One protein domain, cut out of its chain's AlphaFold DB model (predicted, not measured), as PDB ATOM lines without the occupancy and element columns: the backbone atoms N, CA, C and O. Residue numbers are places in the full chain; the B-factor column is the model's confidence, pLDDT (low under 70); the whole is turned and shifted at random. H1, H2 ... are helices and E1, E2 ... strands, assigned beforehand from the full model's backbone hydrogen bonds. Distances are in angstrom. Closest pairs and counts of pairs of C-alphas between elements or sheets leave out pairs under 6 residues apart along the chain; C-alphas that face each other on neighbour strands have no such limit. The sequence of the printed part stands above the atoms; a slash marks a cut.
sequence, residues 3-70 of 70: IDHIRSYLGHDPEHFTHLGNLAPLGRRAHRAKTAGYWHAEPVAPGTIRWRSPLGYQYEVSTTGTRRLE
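This is residues 3 to 70 of the 70 residues of the protein "HNH endonuclease" of Propionibacterium sp (UniProt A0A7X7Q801). What is the overall shape? A strongly twisted sheet of four strands, E3 to E6, makes a slab, with the short helix H1 and the small hairpin E1 and E2 gathered toward its E3 end. The long loop of residues 6 to 22 lies on the far side of that hairpin from E6. What is it built of? The 68 printed residues include one named helix and six named strands, in the order E1 E2 H1 E3 E4 E5 E6, of mixed class; both sheets, E3 E4 E5 E6 and E1 E2, are antiparallel. How large is it? It is compact, with a radius of gyration of the C-alphas of 11.6 A, and rounded, spanning 33 by 25 by 21 A.

Where does the printed part begin? E1 is residues 3 to 5, 7.1 A long, with C-alpha 3 at (115.785, 205.722, 145.219). E2 is residues 23 to 26, 8.8 A, and H1 is residues 28 to 35, 10.3 A. Where are the remaining strands? E3 is residues 40 to 45, 15.9 A, beginning at C-alpha 40 (118.129, 220.285, 153.232). E4 is residues 48 to 52 and E5 is residues 58 to 62, each 13.4 A. E6 is residues 65 to 69, 13.0 A, ending at C-alpha 69 (115.010, 218.390, 167.136).

How is the larger sheet joined? E3, E4, E5 and E6 form a meander, each strand the antiparallel neighbour of the one before, and each such pair is a hairpin. Within hydrogen-bond range are N 42 and O 50 at 2.9 A for E3 and E4, N 51 and O 59 at 2.8 A for E4 and E5, and N 60 and O 67 at 2.8 A for E5 and E6. The edge strands E3 and E6 are apart. Where is the helix? H1 is on this sheet but only grazes it, with residues 30 to 34; its closest C-alphas to E3 are those of Lys 34 and His 40, 5.9 A apart. In H1 every O i to N i+4 pair is within hydrogen-bond range. How do E1 and E2 sit? They are an antiparallel hairpin at 121 degrees, with N 4 and O 24 within hydrogen-bond range at 3.0 A. Both are apart from E3, E4, E5 and E6.

How far does it reach? The C-alphas of Gly 11 and Glu 70, the two farthest apart, are 33.7 A from each other. Which links are long? The link from E1 to E2, 17 residues, is long; the others are tight. Is anything missing or uncertain? The printed part has no cut, and no printed residue is under 70 in pLDDT.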
ATOM      1  N   ILE A   3     114.487 205.601 144.540       94.69
ATOM      2  CA  ILE A   3     115.785 205.722 145.219       94.69
ATOM      3  C   ILE A   3     116.410 207.038 144.778       94.69
ATOM      4  O   ILE A   3     116.538 207.288 143.581       94.69
ATOM      5  N   ASP A   4     116.767 207.873 145.744       95.19
ATOM      6  CA  ASP A   4     117.242 209.229 145.501       95.19
ATOM      7  C   ASP A   4     118.386 209.576 146.456       95.19
ATOM      8  O   ASP A   4     118.503 209.001 147.546       95.19
ATOM      9  N   HIS A   5     119.225 210.528 146.053       96.00
ATOM     10  CA  HIS A   5     120.353 210.964 146.865       96.00
ATOM     11  C   HIS A   5     119.889 211.790 148.065       96.00
ATOM     12  O   HIS A   5     119.055 212.680 147.914       96.00
ATOM     13  N   ILE A   6     120.436 211.556 149.260       96.69
ATOM     14  CA  ILE A   6     120.152 212.374 150.451       96.69
ATOM     15  C   ILE A   6     120.758 213.768 150.252       96.69
ATOM     16  O   ILE A   6     120.025 214.758 150.226       96.69
ATOM     17  N   ARG A   7     122.073 213.814 150.022       94.88
ATOM     18  CA  ARG A   7     122.842 214.973 149.562       94.88
ATOM     19  C   ARG A   7     123.007 214.895 148.050       94.88
ATOM     20  O   ARG A   7     123.356 213.837 147.536       94.88
ATOM     21  N   SER A   8     122.780 215.998 147.341       93.81
ATOM     22  CA  SER A   8     122.901 216.053 145.879       93.81
ATOM     23  C   SER A   8     124.236 215.500 145.382       93.81
ATOM     24  O   SER A   8     125.266 215.742 146.000       93.81
ATOM     25  N   TYR A   9     124.226 214.793 144.253       93.44
ATOM     26  CA  TYR A   9     125.455 214.251 143.685       93.44
ATOM     27  C   TYR A   9     126.438 215.353 143.271       93.44
ATOM     28  O   TYR A   9     126.083 216.231 142.485       93.44
ATOM     29  N   LEU A  10     127.683 215.262 143.748       93.12
ATOM     30  CA  LEU A  10     128.797 216.130 143.356       93.12
ATOM     31  C   LEU A  10     129.987 215.255 142.953       93.12
ATOM     32  O   LEU A  10     130.625 214.640 143.797       93.12
ATOM     33  N   GLY A  11     130.301 215.203 141.655       92.81
ATOM     34  CA  GLY A  11     131.274 214.255 141.081       92.81
ATOM     35  C   GLY A  11     132.740 214.422 141.503       92.81
ATOM     36  O   GLY A  11     133.582 213.643 141.070       92.81
ATOM     37  N   HIS A  12     133.050 215.402 142.350       95.31
ATOM     38  CA  HIS A  12     134.383 215.632 142.912       95.31
ATOM     39  C   HIS A  12     134.440 215.452 144.438       95.31
ATOM     40  O   HIS A  12     135.529 215.523 145.000       95.31
ATOM     41  N   ASP A  13     133.304 215.216 145.104       95.00
ATOM     42  CA  ASP A  13     133.242 215.022 146.551       95.00
ATOM     43  C   ASP A  13     132.695 213.621 146.884       95.00
ATOM     44  O   ASP A  13     131.501 213.367 146.689       95.00
ATOM     45  N   PRO A  14     133.542 212.708 147.403       92.88
ATOM     46  CA  PRO A  14     133.140 211.354 147.772       92.88
ATOM     47  C   PRO A  14     131.935 211.278 148.712       92.88
ATOM     48  O   PRO A  14     131.151 210.336 148.611       92.88
ATOM     49  N   GLU A  15     131.743 212.265 149.591       91.62
ATOM     50  CA  GLU A  15     130.593 212.311 150.502       91.62
ATOM     51  C   GLU A  15     129.251 212.494 149.780       91.62
ATOM     52  O   GLU A  15     128.186 212.155 150.308       91.62
ATOM     53  N   HIS A  16     129.314 213.027 148.567       95.00
ATOM     54  CA  HIS A  16     128.184 213.300 147.700       95.00
ATOM     55  C   HIS A  16     128.058 212.257 146.583       95.00
ATOM     56  O   HIS A  16     127.166 212.354 145.744       95.00
ATOM     57  N   PHE A  17     128.905 211.227 146.540       96.81
ATOM     58  CA  PHE A  17     128.804 210.188 145.517       96.81
ATOM     59  C   PHE A  17     127.550 209.318 145.683       96.81
ATOM     60  O   PHE A  17     126.815 209.371 146.672       96.81
ATOM     61  N   THR A  18     127.308 208.476 144.681       96.12
ATOM     62  CA  THR A  18     126.321 207.401 144.763       96.12
ATOM     63  C   THR A  18     126.880 206.272 145.627       96.12
ATOM     64  O   THR A  18     127.688 205.471 145.167       96.12
ATOM     65  N   HIS A  19     126.446 206.198 146.884       93.56
ATOM     66  CA  HIS A  19     126.770 205.105 147.803       93.56
ATOM     67  C   HIS A  19     125.623 204.888 148.801       93.56
ATOM     68  O   HIS A  19     124.779 205.763 148.979       93.56
ATOM     69  N   LEU A  20     125.593 203.738 149.485       92.62
ATOM     70  CA  LEU A  20     124.485 203.368 150.386       92.62
ATOM     71  C   LEU A  20     124.219 204.391 151.501       92.62
ATOM     72  O   LEU A  20     123.081 204.560 151.918       92.62
ATOM     73  N   GLY A  21     125.256 205.091 151.964       93.31
ATOM     74  CA  GLY A  21     125.130 206.142 152.978       93.31
ATOM     75  C   GLY A  21     124.518 207.448 152.463       93.31
ATOM     76  O   GLY A  21     124.113 208.274 153.271       93.31
ATOM     77  N   ASN A  22     124.436 207.633 151.143       96.00
ATOM     78  CA  ASN A  22     123.856 208.812 150.508       96.00
ATOM     79  C   ASN A  22     122.613 208.479 149.668       96.00
ATOM     80  O   ASN A  22     122.128 209.335 148.940       96.00
ATOM     81  N   LEU A  23     122.071 207.262 149.751       95.38
ATOM     82  CA  LEU A  23     120.848 206.873 149.050       95.38
ATOM     83  C   LEU A  23     119.742 206.569 150.052       95.38
ATOM     84  O   LEU A  23     119.963 205.903 151.062       95.38
ATOM     85  N   ALA A  24     118.529 207.018 149.749       94.81
ATOM     86  CA  ALA A  24     117.348 206.685 150.529       94.81
ATOM     87  C   ALA A  24     116.120 206.507 149.631       94.81
ATOM     88  O   ALA A  24     116.025 207.136 148.573       94.81
ATOM     89  N   PRO A  25     115.134 205.702 150.060       93.94
ATOM     90  CA  PRO A  25     113.809 205.745 149.470       93.94
ATOM     91  C   PRO A  25     113.218 207.133 149.732       93.94
ATOM     92  O   PRO A  25     112.981 207.500 150.882       93.94
ATOM     93  N   LEU A  26     112.976 207.916 148.684       93.31
ATOM     94  CA  LEU A  26     112.347 209.230 148.784       93.31
ATOM     95  C   LEU A  26     111.247 209.376 147.733       93.31
ATOM     96  O   LEU A  26     111.298 208.853 146.620       93.31
ATOM     97  N   GLY A  27     110.189 210.091 148.106       94.25
ATOM     98  CA  GLY A  27     109.121 210.442 147.177       94.25
ATOM     99  C   GLY A  27     109.491 211.652 146.317       94.25
ATOM    100  O   GLY A  27     110.217 212.543 146.758       94.25
ATOM    101  N   ARG A  28     108.875 211.770 145.134       95.50
ATOM    102  CA  ARG A  28     109.063 212.916 144.218       95.50
ATOM    103  C   ARG A  28     108.856 214.285 144.876       95.50
ATOM    104  O   ARG A  28     109.488 215.256 144.477       95.50
ATOM    105  N   ARG A  29     107.966 214.381 145.876       94.69
ATOM    106  CA  ARG A  29     107.745 215.617 146.647       94.69
ATOM    107  C   ARG A  29     108.998 216.022 147.426       94.69
ATOM    108  O   ARG A  29     109.380 217.183 147.357       94.69
ATOM    109  N   ALA A  30     109.629 215.075 148.119       94.19
ATOM    110  CA  ALA A  30     110.857 215.315 148.870       94.19
ATOM    111  C   ALA A  30     112.025 215.638 147.929       94.19
ATOM    112  O   ALA A  30     112.742 216.602 148.177       94.19
ATOM    113  N   HIS A  31     112.155 214.905 146.814       94.69
ATOM    114  CA  HIS A  31     113.146 215.213 145.777       94.69
ATOM    115  C   HIS A  31     113.015 216.668 145.305       94.69
ATOM    116  O   HIS A  31     113.940 217.450 145.480       94.69
ATOM    117  N   ARG A  32     111.827 217.084 144.834       96.06
ATOM    118  CA  ARG A  32     111.601 218.466 144.367       96.06
ATOM    119  C   ARG A  32     111.864 219.519 145.442       96.06
ATOM    120  O   ARG A  32     112.397 220.575 145.124       96.06
ATOM    121  N   ALA A  33     111.489 219.248 146.690       95.69
ATOM    122  CA  ALA A  33     111.710 220.169 147.800       95.69
ATOM    123  C   ALA A  33     113.206 220.416 148.072       95.69
ATOM    124  O   ALA A  33     113.583 221.552 148.359       95.69
ATOM    125  N   LYS A  34     114.046 219.378 147.929       95.12
ATOM    126  CA  LYS A  34     115.510 219.492 148.006       95.12
ATOM    127  C   LYS A  34     116.106 220.150 146.770       95.12
ATOM    128  O   LYS A  34     116.916 221.054 146.903       95.12
ATOM    129  N   THR A  35     115.685 219.735 145.571       94.75
ATOM    130  CA  THR A  35     116.174 220.316 144.307       94.75
ATOM    131  C   THR A  35     115.908 221.819 144.244       94.75
ATOM    132  O   THR A  35     116.734 222.565 143.738       94.75
ATOM    133  N   ALA A  36     114.778 222.276 144.789       95.81
ATOM    134  CA  ALA A  36     114.450 223.696 144.889       95.81
ATOM    135  C   ALA A  36     115.263 224.459 145.956       95.81
ATOM    136  O   ALA A  36     115.082 225.663 146.098       95.81
ATOM    137  N   GLY A  37     116.112 223.783 146.739       95.00
ATOM    138  CA  GLY A  37     116.950 224.383 147.785       95.00
ATOM    139  C   GLY A  37     116.213 224.770 149.072       95.00
ATOM    140  O   GLY A  37     116.826 225.264 150.012       95.00
ATOM    141  N   TYR A  38     114.900 224.543 149.152       95.62
ATOM    142  CA  TYR A  38     114.093 224.917 150.317       95.62
ATOM    143  C   TYR A  38     114.279 223.957 151.497       95.62
ATOM    144  O   TYR A  38     114.264 224.374 152.655       95.62
ATOM    145  N   TRP A  39     114.458 222.668 151.213       97.62
ATOM    146  CA  TRP A  39     114.705 221.639 152.219       97.62
ATOM    147  C   TRP A  39     116.117 221.087 152.073       97.62
ATOM    148  O   TRP A  39     116.556 220.796 150.966       97.62
ATOM    149  N   HIS A  40     116.797 220.889 153.198       97.38
ATOM    150  CA  HIS A  40     118.129 220.285 153.232       97.38
ATOM    151  C   HIS A  40     118.062 218.950 153.964       97.38
ATOM    152  O   HIS A  40     117.305 218.824 154.928       97.38
ATOM    153  N   ALA A  41     118.836 217.969 153.504       97.31
ATOM    154  CA  ALA A  41     118.880 216.633 154.075       97.31
ATOM    155  C   ALA A  41     120.329 216.161 154.214       97.31
ATOM    156  O   ALA A  41     121.120 216.305 153.284       97.31
ATOM    157  N   GLU A  42     120.658 215.575 155.360       96.69
ATOM    158  CA  GLU A  42     121.991 215.062 155.674       96.69
ATOM    159  C   GLU A  42     121.872 213.660 156.290       96.69
ATOM    160  O   GLU A  42     121.015 213.441 157.156       96.69
ATOM    161  N   PRO A  43     122.692 212.686 155.864       95.81
ATOM    162  CA  PRO A  43     122.768 211.404 156.549       95.81
ATOM    163  C   PRO A  43     123.427 211.606 157.919       95.81
ATOM    164  O   PRO A  43     124.464 212.256 158.016       95.81
ATOM    165  N   VAL A  44     122.841 211.045 158.980       95.38
ATOM    166  CA  VAL A  44     123.414 211.139 160.345       95.38
ATOM    167  C   VAL A  44     123.859 209.792 160.899       95.38
ATOM    168  O   VAL A  44     124.826 209.710 161.647       95.38
ATOM    169  N   ALA A  45     123.160 208.731 160.517       93.75
ATOM    170  CA  ALA A  45     123.462 207.350 160.857       93.75
ATOM    171  C   ALA A  45     122.815 206.447 159.795       93.75
ATOM    172  O   ALA A  45     121.924 206.909 159.069       93.75
ATOM    173  N   PRO A  46     123.201 205.165 159.687       92.12
ATOM    174  CA  PRO A  46     122.530 204.231 158.790       92.12
ATOM    175  C   PRO A  46     121.005 204.259 158.977       92.12
ATOM    176  O   PRO A  46     120.495 204.072 160.079       92.12
ATOM    177  N   GLY A  47     120.275 204.545 157.896       92.19
ATOM    178  CA  GLY A  47     118.810 204.620 157.908       92.19
ATOM    179  C   GLY A  47     118.210 205.849 158.602       92.19
ATOM    180  O   GLY A  47     116.993 205.888 158.771       92.19
ATOM    181  N   THR A  48     119.019 206.842 158.990       96.38
ATOM    182  CA  THR A  48     118.542 208.080 159.624       96.38
ATOM    183  C   THR A  48     118.985 209.308 158.836       96.38
ATOM    184  O   THR A  48     120.167 209.478 158.529       96.38
ATOM    185  N   ILE A  49     118.028 210.187 158.543       97.62
ATOM    186  CA  ILE A  49     118.236 211.431 157.799       97.62
ATOM    187  C   ILE A  49     117.839 212.604 158.686       97.62
ATOM    188  O   ILE A  49     116.716 212.643 159.199       97.62
ATOM    189  N   ARG A  50     118.728 213.588 158.819       98.06
ATOM    190  CA  ARG A  50     118.390 214.887 159.394       98.06
ATOM    191  C   ARG A  50     117.897 215.817 158.299       98.06
ATOM    192  O   ARG A  50     118.579 216.023 157.302       98.06
ATOM    193  N   TRP A  51     116.718 216.387 158.500       98.06
ATOM    194  CA  TRP A  51     116.096 217.350 157.605       98.06
ATOM    195  C   TRP A  51     116.080 218.729 158.241       98.06
ATOM    196  O   TRP A  51     115.735 218.860 159.413       98.06
ATOM    197  N   ARG A  52     116.366 219.763 157.451       98.38
ATOM    198  CA  ARG A  52     116.157 221.164 157.819       98.38
ATOM    199  C   ARG A  52     115.102 221.773 156.905       98.38
ATOM    200  O   ARG A  52     115.233 221.729 155.681       98.38
ATOM    201  N   SER A  53     114.058 222.321 157.516       97.62
ATOM    202  CA  SER A  53     112.964 222.999 156.818       97.62
ATOM    203  C   SER A  53     113.348 224.425 156.394       97.62
ATOM    204  O   SER A  53     114.307 224.980 156.937       97.62
ATOM    205  N   PRO A  54     112.566 225.066 155.505       97.75
ATOM    206  CA  PRO A  54     112.796 226.455 155.097       97.75
ATOM    207  C   PRO A  54     112.757 227.452 156.261       97.75
ATOM    208  O   PRO A  54     113.380 228.503 156.196       97.75
ATOM    209  N   LEU A  55     112.030 227.117 157.332       97.31
ATOM    210  CA  LEU A  55     111.895 227.941 158.536       97.31
ATOM    211  C   LEU A  55     112.945 227.607 159.610       97.31
ATOM    212  O   LEU A  55     112.826 228.050 160.746       97.31
ATOM    213  N   GLY A  56     113.948 226.788 159.286       97.12
ATOM    214  CA  GLY A  56     115.038 226.435 160.196       97.12
ATOM    215  C   GLY A  56     114.750 225.269 161.145       97.12
ATOM    216  O   GLY A  56     115.680 224.770 161.772       97.12
ATOM    217  N   TYR A  57     113.513 224.761 161.216       98.06
ATOM    218  CA  TYR A  57     113.207 223.582 162.037       98.06
ATOM    219  C   TYR A  57     113.959 222.346 161.562       98.06
ATOM    220  O   TYR A  57     114.017 222.091 160.353       98.06
ATOM    221  N   GLN A  58     114.472 221.574 162.516       98.50
ATOM    222  CA  GLN A  58     115.210 220.349 162.257       98.50
ATOM    223  C   GLN A  58     114.412 219.111 162.665       98.50
ATOM    224  O   GLN A  58     113.678 219.122 163.654       98.50
ATOM    225  N   TYR A  59     114.566 218.036 161.900       98.31
ATOM    226  CA  TYR A  59     113.883 216.768 162.124       98.31
ATOM    227  C   TYR A  59     114.846 215.612 161.895       98.31
ATOM    228  O   TYR A  59     115.612 215.637 160.940       98.31
ATOM    229  N   GLU A  60     114.763 214.576 162.717       98.12
ATOM    230  CA  GLU A  60     115.344 213.267 162.432       98.12
ATOM    231  C   GLU A  60     114.243 212.334 161.941       98.12
ATOM    232  O   GLU A  60     113.213 212.162 162.598       98.12
ATOM    233  N   VAL A  61     114.464 211.749 160.768       96.94
ATOM    234  CA  VAL A  61     113.587 210.753 160.155       96.94
ATOM    235  C   VAL A  61     114.344 209.436 160.106       96.94
ATOM    236  O   VAL A  61     115.419 209.365 159.510       96.94
ATOM    237  N   SER A  62     113.778 208.401 160.715       95.00
ATOM    238  CA  SER A  62     114.313 207.040 160.731       95.00
ATOM    239  C   SER A  62     113.200 206.019 160.479       95.00
ATOM    240  O   SER A  62     112.030 206.364 160.289       95.00
ATOM    241  N   THR A  63     113.547 204.733 160.519       92.94
ATOM    242  CA  THR A  63     112.576 203.630 160.457       92.94
ATOM    243  C   THR A  63     111.599 203.608 161.636       92.94
ATOM    244  O   THR A  63     110.535 203.007 161.522       92.94
ATOM    245  N   THR A  64     111.924 204.270 162.751       94.94
ATOM    246  CA  THR A  64     111.068 204.334 163.945       94.94
ATOM    247  C   THR A  64     110.129 205.540 163.940       94.94
ATOM    248  O   THR A  64     109.315 205.677 164.850       94.94
ATOM    249  N   GLY A  65     110.228 206.423 162.942       95.75
ATOM    250  CA  GLY A  65     109.352 207.580 162.784       95.75
ATOM    251  C   GLY A  65     110.103 208.886 162.547       95.75
ATOM    252  O   GLY A  65     111.249 208.910 162.105       95.75
ATOM    253  N   THR A  66     109.418 210.001 162.803       97.31
ATOM    254  CA  THR A  66     109.961 211.357 162.657       97.31
ATOM    255  C   THR A  66     109.912 212.077 163.995       97.31
ATOM    256  O   THR A  66     108.853 212.149 164.617       97.31
ATOM    257  N   ARG A  67     111.039 212.651 164.416       97.50
ATOM    258  CA  ARG A  67     111.151 213.459 165.633       97.50
ATOM    259  C   ARG A  67     111.692 214.838 165.287       97.50
ATOM    260  O   ARG A  67     112.658 214.952 164.540       97.50
ATOM    261  N   ARG A  68     111.091 215.888 165.844       97.81
ATOM    262  CA  ARG A  68     111.629 217.249 165.758       97.81
ATOM    263  C   ARG A  68     112.799 217.399 166.734       97.81
ATOM    264  O   ARG A  68     112.708 216.922 167.863       97.81
ATOM    265  N   LEU A  69     113.882 218.020 166.284       96.88
ATOM    266  CA  LEU A  69     115.010 218.390 167.136       96.88
ATOM    267  C   LEU A  69     114.742 219.775 167.731       96.88
ATOM    268  O   LEU A  69     114.176 220.632 167.042       96.88
ATOM    269  N   GLU A  70     115.087 219.938 169.006       86.06
ATOM    270  CA  GLU A  70     115.029 221.220 169.721       86.06
ATOM    271  C   GLU A  70     116.218 222.109 169.355       86.06
ATOM    272  O   GLU A  70     117.333 221.560 169.185       86.06
TER     273      GLU A  70